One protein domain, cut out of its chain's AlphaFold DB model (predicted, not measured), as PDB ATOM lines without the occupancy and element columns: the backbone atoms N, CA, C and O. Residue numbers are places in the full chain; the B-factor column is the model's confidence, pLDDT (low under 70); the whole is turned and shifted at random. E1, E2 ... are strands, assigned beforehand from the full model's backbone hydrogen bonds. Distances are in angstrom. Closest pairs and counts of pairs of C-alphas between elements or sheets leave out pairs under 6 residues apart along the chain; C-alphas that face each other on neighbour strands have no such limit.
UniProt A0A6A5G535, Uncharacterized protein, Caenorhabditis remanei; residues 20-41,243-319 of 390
ATOM      1  N   HIS A  20     -52.545 -13.731  11.905       80.38
ATOM      2  CA  HIS A  20     -53.838 -13.416  12.468       80.38
ATOM      3  C   HIS A  20     -53.674 -12.155  13.314       80.38
ATOM      4  O   HIS A  20     -52.919 -12.176  14.295       80.38
ATOM      5  N   PRO A  21     -54.333 -11.049  12.933       90.12
ATOM      6  CA  PRO A  21     -54.363  -9.877  13.779       90.12
ATOM      7  C   PRO A  21     -55.173 -10.196  15.039       90.12
ATOM      8  O   PRO A  21     -56.079 -11.032  15.031       90.12
ATOM      9  N   LEU A  22     -54.881  -9.488  16.122       91.69
ATOM     10  CA  LEU A  22     -55.682  -9.526  17.331       91.69
ATOM     11  C   LEU A  22     -57.120  -9.098  17.000       91.69
ATOM     12  O   LEU A  22     -57.277  -8.060  16.348       91.69
ATOM     13  N   PRO A  23     -58.162  -9.830  17.427       92.19
ATOM     14  CA  PRO A  23     -59.550  -9.430  17.201       92.19
ATOM     15  C   PRO A  23     -59.827  -8.024  17.735       92.19
ATOM     16  O   PRO A  23     -59.330  -7.663  18.799       92.19
ATOM     17  N   GLU A  24     -60.618  -7.223  17.018       90.75
ATOM     18  CA  GLU A  24     -60.875  -5.823  17.400       90.75
ATOM     19  C   GLU A  24     -61.495  -5.687  18.791       90.75
ATOM     20  O   GLU A  24     -61.108  -4.817  19.563       90.75
ATOM     21  N   GLU A  25     -62.388  -6.606  19.146       91.19
ATOM     22  CA  GLU A  25     -63.032  -6.679  20.459       91.19
ATOM     23  C   GLU A  25     -62.061  -6.923  21.622       91.19
ATOM     24  O   GLU A  25     -62.390  -6.600  22.759       91.19
ATOM     25  N   ARG A  26     -60.857  -7.438  21.336       93.62
ATOM     26  CA  ARG A  26     -59.782  -7.672  22.309       93.62
ATOM     27  C   ARG A  26     -58.731  -6.561  22.342       93.62
ATOM     28  O   ARG A  26     -57.802  -6.641  23.139       93.62
ATOM     29  N   ARG A  27     -58.850  -5.528  21.505       94.00
ATOM     30  CA  ARG A  27     -57.890  -4.417  21.451       94.00
ATOM     31  C   ARG A  27     -58.278  -3.320  22.441       94.00
ATOM     32  O   ARG A  27     -59.266  -2.619  22.233       94.00
ATOM     33  N   ALA A  28     -57.451  -3.101  23.460       93.81
ATOM     34  CA  ALA A  28     -57.515  -1.904  24.296       93.81
ATOM     35  C   ALA A  28     -56.410  -0.935  23.865       93.81
ATOM     36  O   ALA A  28     -55.273  -1.049  24.317       93.81
ATOM     37  N   CYS A  29     -56.739  -0.017  22.953       93.69
ATOM     38  CA  CYS A  29     -55.767   0.895  22.355       93.69
ATOM     39  C   CYS A  29     -55.997   2.362  22.743       93.69
ATOM     40  O   CYS A  29     -57.138   2.822  22.823       93.69
ATOM     41  N   THR A  30     -54.901   3.103  22.894       93.19
ATOM     42  CA  THR A  30     -54.840   4.569  22.848       93.19
ATOM     43  C   THR A  30     -53.800   5.016  21.826       93.19
ATOM     44  O   THR A  30     -52.988   4.222  21.345       93.19
ATOM     45  N   THR A  31     -53.832   6.298  21.473       94.19
ATOM     46  CA  THR A  31     -52.818   6.912  20.616       94.19
ATOM     47  C   THR A  31     -52.117   8.046  21.345       94.19
ATOM     48  O   THR A  31     -52.678   8.668  22.246       94.19
ATOM     49  N   GLN A  32     -50.870   8.299  20.967       92.81
ATOM     50  CA  GLN A  32     -50.093   9.429  21.460       92.81
ATOM     51  C   GLN A  32     -49.197   9.945  20.337       92.81
ATOM     52  O   GLN A  32     -48.613   9.153  19.604       92.81
ATOM     53  N   GLU A  33     -49.061  11.262  20.208       95.25
ATOM     54  CA  GLU A  33     -48.050  11.849  19.329       95.25
ATOM     55  C   GLU A  33     -46.688  11.855  20.035       95.25
ATOM     56  O   GLU A  33     -46.573  12.260  21.197       95.25
ATOM     57  N   ILE A  34     -45.653  11.406  19.330       95.12
ATOM     58  CA  ILE A  34     -44.258  11.533  19.754       95.12
ATOM     59  C   ILE A  34     -43.448  12.247  18.677       95.12
ATOM     60  O   ILE A  34     -43.781  12.214  17.493       95.12
ATOM     61  N   THR A  35     -42.344  12.846  19.098       94.94
ATOM     62  CA  THR A  35     -41.296  13.382  18.230       94.94
ATOM     63  C   THR A  35     -40.071  12.477  18.319       94.94
ATOM     64  O   THR A  35     -39.726  12.020  19.407       94.94
ATOM     65  N   TYR A  36     -39.412  12.202  17.198       94.56
ATOM     66  CA  TYR A  36     -38.182  11.402  17.153       94.56
ATOM     67  C   TYR A  36     -37.286  11.831  15.990       94.56
ATOM     68  O   TYR A  36     -37.750  12.529  15.086       94.56
ATOM     69  N   ILE A  37     -36.024  11.399  16.007       93.06
ATOM     70  CA  ILE A  37     -35.071  11.582  14.905       93.06
ATOM     71  C   ILE A  37     -35.180  10.361  13.977       93.06
ATOM     72  O   ILE A  37     -34.865   9.249  14.402       93.06
ATOM     73  N   PRO A  38     -35.677  10.509  12.734       89.31
ATOM     74  CA  PRO A  38     -35.880   9.375  11.833       89.31
ATOM     75  C   PRO A  38     -34.600   8.737  11.312       89.31
ATOM     76  O   PRO A  38     -34.597   7.541  11.031       89.31
ATOM     77  N   ASP A  39     -33.580   9.565  11.124       89.56
ATOM     78  CA  ASP A  39     -32.265   9.214  10.617       89.56
ATOM     79  C   ASP A  39     -31.258  10.163  11.278       89.56
ATOM     80  O   ASP A  39     -31.355  11.378  11.124       89.56
ATOM     81  N   GLU A  40     -30.319   9.613  12.047       85.94
ATOM     82  CA  GLU A  40     -29.302  10.388  12.774       85.94
ATOM     83  C   GLU A  40     -28.304  11.076  11.835       85.94
ATOM     84  O   GLU A  40     -27.623  12.023  12.234       85.94
ATOM     85  N   TYR A  41     -28.218  10.617  10.585       89.25
ATOM     86  CA  TYR A  41     -27.347  11.200   9.571       89.25
ATOM     87  C   TYR A  41     -28.035  12.318   8.776       89.25
ATOM     88  O   TYR A  41     -27.343  13.116   8.140       89.25
ATOM     89  N   ALA A 243     -39.160  14.129  13.141       92.25
ATOM     90  CA  ALA A 243     -40.502  13.851  12.662       92.25
ATOM     91  C   ALA A 243     -41.449  13.645  13.838       92.25
ATOM     92  O   ALA A 243     -41.072  13.101  14.880       92.25
ATOM     93  N   ARG A 244     -42.705  14.040  13.633       94.00
ATOM     94  CA  ARG A 244     -43.810  13.710  14.527       94.00
ATOM     95  C   ARG A 244     -44.553  12.502  13.991       94.00
ATOM     96  O   ARG A 244     -44.784  12.397  12.786       94.00
ATOM     97  N   ILE A 245     -44.898  11.579  14.876       95.00
ATOM     98  CA  ILE A 245     -45.660  10.390  14.517       95.00
ATOM     99  C   ILE A 245     -46.620  10.008  15.633       95.00
ATOM    100  O   ILE A 245     -46.299  10.107  16.818       95.00
ATOM    101  N   THR A 246     -47.793   9.532  15.237       96.19
ATOM    102  CA  THR A 246     -48.756   8.941  16.158       96.19
ATOM    103  C   THR A 246     -48.375   7.490  16.412       96.19
ATOM    104  O   THR A 246     -48.383   6.666  15.496       96.19
ATOM    105  N   ILE A 247     -48.044   7.180  17.661       96.00
ATOM    106  CA  ILE A 247     -47.869   5.811  18.139       96.00
ATOM    107  C   ILE A 247     -49.188   5.276  18.678       96.00
ATOM    108  O   ILE A 247     -49.996   6.010  19.250       96.00
ATOM    109  N   GLU A 248     -49.378   3.974  18.538       95.25
ATOM    110  CA  GLU A 248     -50.485   3.237  19.122       95.25
ATOM    111  C   GLU A 248     -49.979   2.442  20.323       95.25
ATOM    112  O   GLU A 248     -49.043   1.647  20.205       95.25
ATOM    113  N   LYS A 249     -50.612   2.649  21.477       94.75
ATOM    114  CA  LYS A 249     -50.386   1.869  22.692       94.75
ATOM    115  C   LYS A 249     -51.536   0.901  22.846       94.75
ATOM    116  O   LYS A 249     -52.663   1.344  23.040       94.75
ATOM    117  N   CYS A 250     -51.275  -0.390  22.727       94.25
ATOM    118  CA  CYS A 250     -52.329  -1.393  22.694       94.25
ATOM    119  C   CYS A 250     -52.004  -2.556  23.614       94.25
ATOM    120  O   CYS A 250     -50.908  -3.104  23.541       94.25
ATOM    121  N   ASP A 251     -53.000  -2.982  24.381       96.06
ATOM    122  CA  ASP A 251     -52.983  -4.257  25.085       96.06
ATOM    123  C   ASP A 251     -54.007  -5.219  24.485       96.06
ATOM    124  O   ASP A 251     -55.056  -4.818  23.968       96.06
ATOM    125  N   ASP A 252     -53.707  -6.511  24.596       96.44
ATOM    126  CA  ASP A 252     -54.684  -7.568  24.392       96.44
ATOM    127  C   ASP A 252     -55.473  -7.788  25.675       96.44
ATOM    128  O   ASP A 252     -54.927  -8.338  26.627       96.44
ATOM    129  N   ILE A 253     -56.754  -7.417  25.685       96.88
ATOM    130  CA  ILE A 253     -57.688  -7.603  26.810       96.88
ATOM    131  C   ILE A 253     -57.723  -9.065  27.284       96.88
ATOM    132  O   ILE A 253     -57.966  -9.326  28.462       96.88
ATOM    133  N   GLY A 254     -57.419 -10.012  26.399       95.12
ATOM    134  CA  GLY A 254     -57.385 -11.436  26.679       95.12
ATOM    135  C   GLY A 254     -58.741 -12.111  26.530       95.12
ATOM    136  O   GLY A 254     -59.720 -11.511  26.086       95.12
ATOM    137  N   LYS A 255     -58.779 -13.390  26.886       94.88
ATOM    138  CA  LYS A 255     -59.989 -14.215  26.928       94.88
ATOM    139  C   LYS A 255     -59.913 -15.223  28.068       94.88
ATOM    140  O   LYS A 255     -58.821 -15.559  28.527       94.88
ATOM    141  N   MET A 256     -61.070 -15.718  28.490       93.19
ATOM    142  CA  MET A 256     -61.174 -16.813  29.451       93.19
ATOM    143  C   MET A 256     -61.461 -18.115  28.706       93.19
ATOM    144  O   MET A 256     -62.439 -18.194  27.969       93.19
ATOM    145  N   VAL A 257     -60.624 -19.129  28.913       90.88
ATOM    146  CA  VAL A 257     -60.807 -20.483  28.372       90.88
ATOM    147  C   VAL A 257     -60.646 -21.465  29.523       90.88
ATOM    148  O   VAL A 257     -59.573 -21.527  30.115       90.88
ATOM    149  N   ASP A 258     -61.713 -22.183  29.873       87.19
ATOM    150  CA  ASP A 258     -61.713 -23.218  30.919       87.19
ATOM    151  C   ASP A 258     -61.060 -22.766  32.244       87.19
ATOM    152  O   ASP A 258     -60.210 -23.442  32.821       87.19
ATOM    153  N   GLY A 259     -61.410 -21.561  32.710       85.94
ATOM    154  CA  GLY A 259     -60.860 -20.977  33.945       85.94
ATOM    155  C   GLY A 259     -59.424 -20.441  33.832       85.94
ATOM    156  O   GLY A 259     -58.866 -19.958  34.816       85.94
ATOM    157  N   THR A 260     -58.833 -20.480  32.639       93.38
ATOM    158  CA  THR A 260     -57.513 -19.913  32.343       93.38
ATOM    159  C   THR A 260     -57.663 -18.593  31.599       93.38
ATOM    160  O   THR A 260     -58.327 -18.520  30.563       93.38
ATOM    161  N   TYR A 261     -57.011 -17.550  32.100       95.56
ATOM    162  CA  TYR A 261     -56.919 -16.261  31.432       95.56
ATOM    163  C   TYR A 261     -55.757 -16.268  30.435       95.56
ATOM    164  O   TYR A 261     -54.612 -16.520  30.812       95.56
ATOM    165  N   GLN A 262     -56.048 -16.008  29.160       94.94
ATOM    166  CA  GLN A 262     -55.073 -16.037  28.068       94.94
ATOM    167  C   GLN A 262     -54.980 -14.680  27.373       94.94
ATOM    168  O   GLN A 262     -56.001 -14.140  26.943       94.94
ATOM    169  N   TYR A 263     -53.768 -14.156  27.193       95.38
ATOM    170  CA  TYR A 263     -53.535 -12.896  26.479       95.38
ATOM    171  C   TYR A 263     -52.130 -12.824  25.874       95.38
ATOM    172  O   TYR A 263     -51.184 -13.410  26.396       95.38
ATOM    173  N   TYR A 264     -51.981 -12.076  24.787       96.25
ATOM    174  CA  TYR A 264     -50.693 -11.768  24.181       96.25
ATOM    175  C   TYR A 264     -50.045 -10.557  24.851       96.25
ATOM    176  O   TYR A 264     -50.672  -9.513  25.034       96.25
ATOM    177  N   THR A 265     -48.760 -10.667  25.174       95.12
ATOM    178  CA  THR A 265     -47.939  -9.529  25.582       95.12
ATOM    179  C   THR A 265     -47.511  -8.757  24.335       95.12
ATOM    180  O   THR A 265     -46.650  -9.201  23.573       95.12
ATOM    181  N   LEU A 266     -48.142  -7.604  24.117       94.94
ATOM    182  CA  LEU A 266     -47.824  -6.693  23.020       94.94
ATOM    183  C   LEU A 266     -46.732  -5.692  23.440       94.94
ATOM    184  O   LEU A 266     -46.554  -5.434  24.634       94.94
ATOM    185  N   PRO A 267     -45.990  -5.089  22.491       94.31
ATOM    186  CA  PRO A 267     -45.114  -3.974  22.816       94.31
ATOM    187  C   PRO A 267     -45.945  -2.784  23.305       94.31
ATOM    188  O   PRO A 267     -46.993  -2.486  22.736       94.31
ATOM    189  N   LYS A 268     -45.438  -2.063  24.312       90.62
ATOM    190  CA  LYS A 268     -46.151  -0.943  24.956       90.62
ATOM    191  C   LYS A 268     -46.619   0.134  23.978       90.62
ATOM    192  O   LYS A 268     -47.673   0.726  24.175       90.62
ATOM    193  N   ALA A 269     -45.824   0.397  22.946       95.44
ATOM    194  CA  ALA A 269     -46.187   1.263  21.840       95.44
ATOM    195  C   ALA A 269     -45.607   0.751  20.535       95.44
ATOM    196  O   ALA A 269     -44.482   0.244  20.500       95.44
ATOM    197  N   THR A 270     -46.352   0.959  19.455       95.69
ATOM    198  CA  THR A 270     -45.899   0.669  18.098       95.69
ATOM    199  C   THR A 270     -46.342   1.741  17.110       95.69
ATOM    200  O   THR A 270     -47.308   2.460  17.351       95.69
ATOM    201  N   PHE A 271     -45.643   1.846  15.985       95.25
ATOM    202  CA  PHE A 271     -46.112   2.576  14.810       95.25
ATOM    203  C   PHE A 271     -45.651   1.875  13.534       95.25
ATOM    204  O   PHE A 271     -44.692   1.097  13.541       95.25
ATOM    205  N   LYS A 272     -46.324   2.169  12.419       92.44
ATOM    206  CA  LYS A 272     -45.981   1.632  11.102       92.44
ATOM    207  C   LYS A 272     -45.333   2.709  10.239       92.44
ATOM    208  O   LYS A 272     -45.879   3.798  10.095       92.44
ATOM    209  N   LYS A 273     -44.198   2.390   9.620       89.69
ATOM    210  CA  LYS A 273     -43.497   3.269   8.673       89.69
ATOM    211  C   LYS A 273     -42.901   2.435   7.547       89.69
ATOM    212  O   LYS A 273     -42.247   1.431   7.807       89.69
ATOM    213  N   ASN A 274     -43.148   2.835   6.299       88.00
ATOM    214  CA  ASN A 274     -42.636   2.161   5.096       88.00
ATOM    215  C   ASN A 274     -42.902   0.641   5.080       88.00
ATOM    216  O   ASN A 274     -42.049  -0.147   4.695       88.00
ATOM    217  N   GLY A 275     -44.073   0.209   5.562       85.25
ATOM    218  CA  GLY A 275     -44.441  -1.214   5.628       85.25
ATOM    219  C   GLY A 275     -43.869  -1.992   6.823       85.25
ATOM    220  O   GLY A 275     -44.359  -3.083   7.109       85.25
ATOM    221  N   HIS A 276     -42.921  -1.420   7.565       90.38
ATOM    222  CA  HIS A 276     -42.333  -2.009   8.768       90.38
ATOM    223  C   HIS A 276     -43.037  -1.524  10.035       90.38
ATOM    224  O   HIS A 276     -43.598  -0.426  10.067       90.38
ATOM    225  N   ILE A 277     -43.006  -2.353  11.080       93.06
ATOM    226  CA  ILE A 277     -43.539  -2.018  12.401       93.06
ATOM    227  C   ILE A 277     -42.360  -1.751  13.326       93.06
ATOM    228  O   ILE A 277     -41.416  -2.536  13.404       93.06
ATOM    229  N   PHE A 278     -42.427  -0.630  14.027       95.00
ATOM    230  CA  PHE A 278     -41.448  -0.230  15.020       95.00
ATOM    231  C   PHE A 278     -42.115  -0.261  16.383       95.00
ATOM    232  O   PHE A 278     -43.251   0.195  16.519       95.00
ATOM    233  N   LYS A 279     -41.423  -0.801  17.385       95.50
ATOM    234  CA  LYS A 279     -41.806  -0.630  18.784       95.50
ATOM    235  C   LYS A 279     -41.083   0.565  19.377       95.50
ATOM    236  O   LYS A 279     -39.953   0.864  18.992       95.50
ATOM    237  N   VAL A 280     -41.753   1.198  20.329       96.31
ATOM    238  CA  VAL A 280     -41.230   2.328  21.089       96.31
ATOM    239  C   VAL A 280     -41.165   1.933  22.555       96.31
ATOM    240  O   VAL A 280     -42.189   1.682  23.195       96.31
ATOM    241  N   ASP A 281     -39.951   1.874  23.089       94.06
ATOM    242  CA  ASP A 281     -39.696   1.657  24.506       94.06
ATOM    243  C   ASP A 281     -39.916   2.996  25.240       94.06
ATOM    244  O   ASP A 281     -38.990   3.760  25.495       94.06
ATOM    245  N   ILE A 282     -41.187   3.297  25.542       90.00
ATOM    246  CA  ILE A 282     -41.682   4.560  26.145       90.00
ATOM    247  C   ILE A 282     -40.882   4.992  27.383       90.00
ATOM    248  O   ILE A 282     -40.735   6.182  27.646       90.00
ATOM    249  N   GLU A 283     -40.357   4.034  28.142       90.88
ATOM    250  CA  GLU A 283     -39.538   4.257  29.342       90.88
ATOM    251  C   GLU A 283     -38.252   5.043  29.058       90.88
ATOM    252  O   GLU A 283     -37.685   5.643  29.966       90.88
ATOM    253  N   TRP A 284     -37.776   5.012  27.812       92.75
ATOM    254  CA  TRP A 284     -36.567   5.701  27.365       92.75
ATOM    255  C   TRP A 284     -36.881   7.031  26.665       92.75
ATOM    256  O   TRP A 284     -35.966   7.705  26.189       92.75
ATOM    257  N   CYS A 285     -38.159   7.412  26.591       92.62
ATOM    258  CA  CYS A 285     -38.598   8.697  26.066       92.62
ATOM    259  C   CYS A 285     -38.642   9.770  27.167       92.62
ATOM    260  O   CYS A 285     -38.726   9.483  28.362       92.62
ATOM    261  N   PHE A 286     -38.611  11.029  26.743       90.12
ATOM    262  CA  PHE A 286     -38.551  12.208  27.598       90.12
ATOM    263  C   PHE A 286     -39.860  12.989  27.472       90.12
ATOM    264  O   PHE A 286     -40.218  13.448  26.385       90.12
ATOM    265  N   PHE A 287     -40.582  13.104  28.589       87.81
ATOM    266  CA  PHE A 287     -41.919  13.697  28.671       87.81
ATOM    267  C   PHE A 287     -41.829  15.117  29.235       87.81
ATOM    268  O   PHE A 287     -41.864  15.311  30.451       87.81
ATOM    269  N   GLU A 288     -41.690  16.097  28.345       84.81
ATOM    270  CA  GLU A 288     -41.698  17.526  28.686       84.81
ATOM    271  C   GLU A 288     -42.936  18.191  28.062       84.81
ATOM    272  O   GLU A 288     -44.032  17.638  28.163       84.81
ATOM    273  N   HIS A 289     -42.803  19.349  27.405       84.06
ATOM    274  CA  HIS A 289     -43.920  19.972  26.679       84.06
ATOM    275  C   HIS A 289     -44.461  19.083  25.551       84.06
ATOM    276  O   HIS A 289     -45.652  19.105  25.246       84.06
ATOM    277  N   PHE A 290     -43.593  18.251  24.980       88.62
ATOM    278  CA  PHE A 290     -43.946  17.152  24.094       88.62
ATOM    279  C   PHE A 290     -43.100  15.920  24.430       88.62
ATOM    280  O   PHE A 290     -42.108  15.995  25.159       88.62
ATOM    281  N   THR A 291     -43.510  14.763  23.909       92.19
ATOM    282  CA  THR A 291     -42.771  13.509  24.100       92.19
ATOM    283  C   THR A 291     -41.703  13.369  23.026       92.19
ATOM    284  O   THR A 291     -42.040  13.218  21.853       92.19
ATOM    285  N   TYR A 292     -40.433  13.392  23.424       94.38
ATOM    286  CA  TYR A 292     -39.308  13.075  22.547       94.38
ATOM    287  C   TYR A 292     -38.802  11.660  22.829       94.38
ATOM    288  O   TYR A 292     -38.498  11.322  23.973       94.38
ATOM    289  N   CYS A 293     -38.695  10.833  21.796       94.25
ATOM    290  CA  CYS A 293     -38.108   9.504  21.884       94.25
ATOM    291  C   CYS A 293     -36.790   9.483  21.094       94.25
ATOM    292  O   CYS A 293     -36.828   9.659  19.873       94.25
ATOM    293  N   PRO A 294     -35.637   9.264  21.754       92.25
ATOM    294  CA  PRO A 294     -34.363   9.146  21.057       92.25
ATOM    295  C   PRO A 294     -34.316   7.865  20.224       92.25
ATOM    296  O   PRO A 294     -35.064   6.919  20.486       92.25
ATOM    297  N   THR A 295     -33.404   7.800  19.256       90.56
ATOM    298  CA  THR A 295     -33.292   6.675  18.317       90.56
ATOM    299  C   THR A 295     -33.178   5.330  19.028       90.56
ATOM    300  O   THR A 295     -33.867   4.388  18.651       90.56
ATOM    301  N   GLN A 296     -32.409   5.240  20.124       91.31
ATOM    302  CA  GLN A 296     -32.290   3.994  20.894       91.31
ATOM    303  C   GLN A 296     -33.611   3.479  21.490       91.31
ATOM    304  O   GLN A 296     -33.714   2.292  21.790       91.31
ATOM    305  N   ALA A 297     -34.617   4.342  21.671       93.69
ATOM    306  CA  ALA A 297     -35.936   3.948  22.165       93.69
ATOM    307  C   ALA A 297     -36.818   3.332  21.065       93.69
ATOM    308  O   ALA A 297     -37.885   2.796  21.365       93.69
ATOM    309  N   ILE A 298     -36.408   3.420  19.797       94.50
ATOM    310  CA  ILE A 298     -37.192   2.995  18.640       94.50
ATOM    311  C   ILE A 298     -36.452   1.875  17.923       94.50
ATOM    312  O   ILE A 298     -35.323   2.024  17.471       94.50
ATOM    313  N   ARG A 299     -37.114   0.730  17.774       93.75
ATOM    314  CA  ARG A 299     -36.516  -0.437  17.119       93.75
ATOM    315  C   ARG A 299     -37.547  -1.219  16.321       93.75
ATOM    316  O   ARG A 299     -38.720  -1.243  16.702       93.75
ATOM    317  N   PRO A 300     -37.144  -1.876  15.224       93.94
ATOM    318  CA  PRO A 300     -38.048  -2.740  14.482       93.94
ATOM    319  C   PRO A 300     -38.592  -3.861  15.380       93.94
ATOM    320  O   PRO A 300     -37.923  -4.342  16.300       93.94
ATOM    321  N   THR A 301     -39.832  -4.268  15.123       93.00
ATOM    322  CA  THR A 301     -40.490  -5.388  15.800       93.00
ATOM    323  C   THR A 301     -41.358  -6.164  14.822       93.00
ATOM    324  O   THR A 301     -41.970  -5.597  13.920       93.00
ATOM    325  N   ASP A 302     -41.461  -7.468  15.055       90.12
ATOM    326  CA  ASP A 302     -42.402  -8.347  14.354       90.12
ATOM    327  C   ASP A 302     -43.581  -8.768  15.236       90.12
ATOM    328  O   ASP A 302     -44.481  -9.454  14.761       90.12
ATOM    329  N   CYS A 303     -43.575  -8.375  16.512       92.31
ATOM    330  CA  CYS A 303     -44.717  -8.511  17.407       92.31
ATOM    331  C   CYS A 303     -45.514  -7.202  17.417       92.31
ATOM    332  O   CYS A 303     -44.954  -6.147  17.730       92.31
ATOM    333  N   SER A 304     -46.802  -7.278  17.075       93.12
ATOM    334  CA  SER A 304     -47.777  -6.181  17.149       93.12
ATOM    335  C   SER A 304     -49.211  -6.722  17.204       93.12
ATOM    336  O   SER A 304     -49.437  -7.920  17.035       93.12
ATOM    337  N   LYS A 305     -50.204  -5.838  17.367       92.00
ATOM    338  CA  LYS A 305     -51.624  -6.226  17.290       92.00
ATOM    339  C   LYS A 305     -52.026  -6.789  15.917       92.00
ATOM    340  O   LYS A 305     -53.019  -7.493  15.830       92.00
ATOM    341  N   GLU A 306     -51.292  -6.497  14.844       90.75
ATOM    342  CA  GLU A 306     -51.511  -7.064  13.505       90.75
ATOM    343  C   GLU A 306     -50.733  -8.366  13.274       90.75
ATOM    344  O   GLU A 306     -51.104  -9.153  12.404       90.75
ATOM    345  N   LYS A 307     -49.645  -8.583  14.022       90.00
ATOM    346  CA  LYS A 307     -48.727  -9.716  13.868       90.00
ATOM    347  C   LYS A 307     -48.432 -10.354  15.224       90.00
ATOM    348  O   LYS A 307     -47.472  -9.998  15.903       90.00
ATOM    349  N   LEU A 308     -49.250 -11.335  15.597       91.00
ATOM    350  CA  LEU A 308     -49.152 -12.012  16.895       91.00
ATOM    351  C   LEU A 308     -48.119 -13.146  16.944       91.00
ATOM    352  O   LEU A 308     -47.770 -13.598  18.027       91.00
ATOM    353  N   GLN A 309     -47.605 -13.605  15.800       83.44
ATOM    354  CA  GLN A 309     -46.770 -14.815  15.705       83.44
ATOM    355  C   GLN A 309     -45.508 -14.781  16.577       83.44
ATOM    356  O   GLN A 309     -45.055 -15.827  17.032       83.44
ATOM    357  N   ARG A 310     -44.929 -13.593  16.794       87.81
ATOM    358  CA  ARG A 310     -43.761 -13.396  17.671       87.81
ATOM    359  C   ARG A 310     -44.109 -12.746  19.011       87.81
ATOM    360  O   ARG A 310     -43.201 -12.385  19.756       87.81
ATOM    361  N   CYS A 311     -45.392 -12.558  19.303       93.44
ATOM    362  CA  CYS A 311     -45.839 -12.071  20.598       93.44
ATOM    363  C   CYS A 311     -45.936 -13.232  21.584       93.44
ATOM    364  O   CYS A 311     -46.408 -14.316  21.246       93.44
ATOM    365  N   GLU A 312     -45.494 -13.001  22.815       94.94
ATOM    366  CA  GLU A 312     -45.583 -14.003  23.872       94.94
ATOM    367  C   GLU A 312     -47.047 -14.194  24.281       94.94
ATOM    368  O   GLU A 312     -47.727 -13.226  24.619       94.94
ATOM    369  N   LEU A 313     -47.531 -15.436  24.264       94.81
ATOM    370  CA  LEU A 313     -48.838 -15.791  24.813       94.81
ATOM    371  C   LEU A 313     -48.681 -16.149  26.293       94.81
ATOM    372  O   LEU A 313     -48.023 -17.130  26.636       94.81
ATOM    373  N   ARG A 314     -49.318 -15.372  27.166       95.75
ATOM    374  CA  ARG A 314     -49.394 -15.625  28.605       95.75
ATOM    375  C   ARG A 314     -50.663 -16.400  28.929       95.75
ATOM    376  O   ARG A 314     -51.732 -16.112  28.391       95.75
ATOM    377  N   MET A 315     -50.527 -17.376  29.821       94.75
ATOM    378  CA  MET A 315     -51.626 -18.182  30.345       94.75
ATOM    379  C   MET A 315     -51.537 -18.178  31.865       94.75
ATOM    380  O   MET A 315     -50.521 -18.576  32.430       94.75
ATOM    381  N   GLU A 316     -52.588 -17.705  32.521       92.75
ATOM    382  CA  GLU A 316     -52.624 -17.548  33.970       92.75
ATOM    383  C   GLU A 316     -53.901 -18.175  34.522       92.75
ATOM    384  O   GLU A 316     -55.005 -17.887  34.059       92.75
ATOM    385  N   GLN A 317     -53.761 -19.022  35.537       89.00
ATOM    386  CA  GLN A 317     -54.908 -19.573  36.245       89.00
ATOM    387  C   GLN A 317     -55.417 -18.510  37.222       89.00
ATOM    388  O   GLN A 317     -54.735 -18.170  38.191       89.00
ATOM    389  N   LYS A 318     -56.585 -17.929  36.933       81.31
ATOM    390  CA  LYS A 318     -57.133 -16.804  37.698       81.31
ATOM    391  C   LYS A 318     -58.612 -17.014  37.991       81.31
ATOM    392  O   LYS A 318     -59.400 -17.264  37.085       81.31
ATOM    393  N   SER A 319     -58.973 -16.884  39.267       82.50
ATOM    394  CA  SER A 319     -60.361 -16.879  39.727       82.50
ATOM    395  C   SER A 319     -60.966 -15.487  39.575       82.50
ATOM    396  O   SER A 319     -61.793 -15.280  38.697       82.50
TER     397      SER A 319
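This is residues 20 to 41 and 243 to 319 of the 390 residues of an uncharacterized protein of Caenorhabditis remanei (UniProt A0A6A5G535). Look first for a long, twisted two-strand ribbon, E1 and E2, running along an elongated domain; at one end E2 runs on into a small three-strand sheet, E3, E4 and E9, while a second small sheet, E5, E6 and E8, packs through E5 on the middle of E2. Short E7 lies beside the last residues of E1. You have 99 printed residues with no named helix and nine named strands, E1 to E9 in order; the class is all strand. The sheet orders are E2 E1 E7, mixed, and E3 E4 E9 and E5 E6 E8, both antiparallel. The whole is only just compact, close to loose, with a radius of gyration of the C-alphas of 15.1 A and spans of 52 by 28 by 21 A.

Begin with E1, residues 27 to 36, and its antiparallel neighbour E2, residues 243 to 252; N 30 and O 249 are 2.9 A apart, within hydrogen-bond range. E7, residues 291 to 293, is parallel to E1, with N 35 and O 291 at 2.8 A. This sheet is strongly twisted, and E1 bends by 56 degrees at residue 33. E2 runs on at 26 degrees, across a break of 2 residues, into E3, residues 255 to 257. E3 and E4, residues 260 to 265, form a hairpin, with N 257 and O 260 at 2.9 A. On the other side of E4 is its antiparallel neighbour E9, residues 312 to 317, with N 261 and O 316 at 2.8 A. Now look at E5, residues 270 to 273: its closest C-alpha to E2 is that of Phe 271, 5.0 A from that of Ile 247. E5 and E6, residues 276 to 280, form a hairpin, with N 271 and O 278 at 3.0 A. E8, residues 298 to 300, is antiparallel to E6, with N 279 and O 299 at 2.8 A. E1 and E9 are apart.

Find C-alpha 27 at (-57.890, -4.417, 21.451); from there E1 runs 25.6 A. E2 begins at C-alpha 243, (-40.502, 13.851, 12.662), and runs 28.2 A. E4 is 15.7 A long and E6 13.1 A. E9 runs 16.5 A and ends at C-alpha 317, (-54.908, -19.573, 36.245).

The two C-alphas farthest apart, those of Tyr 41 and Asp 258, are 53.1 A apart. Residues 42 to 242 are not printed, and C-alphas 41 and 243 are 13.8 A apart across this cut. The link from E8 to E9, 11 residues, is long. The mean pLDDT of the printed part is 92.2, and no printed residue is under 70.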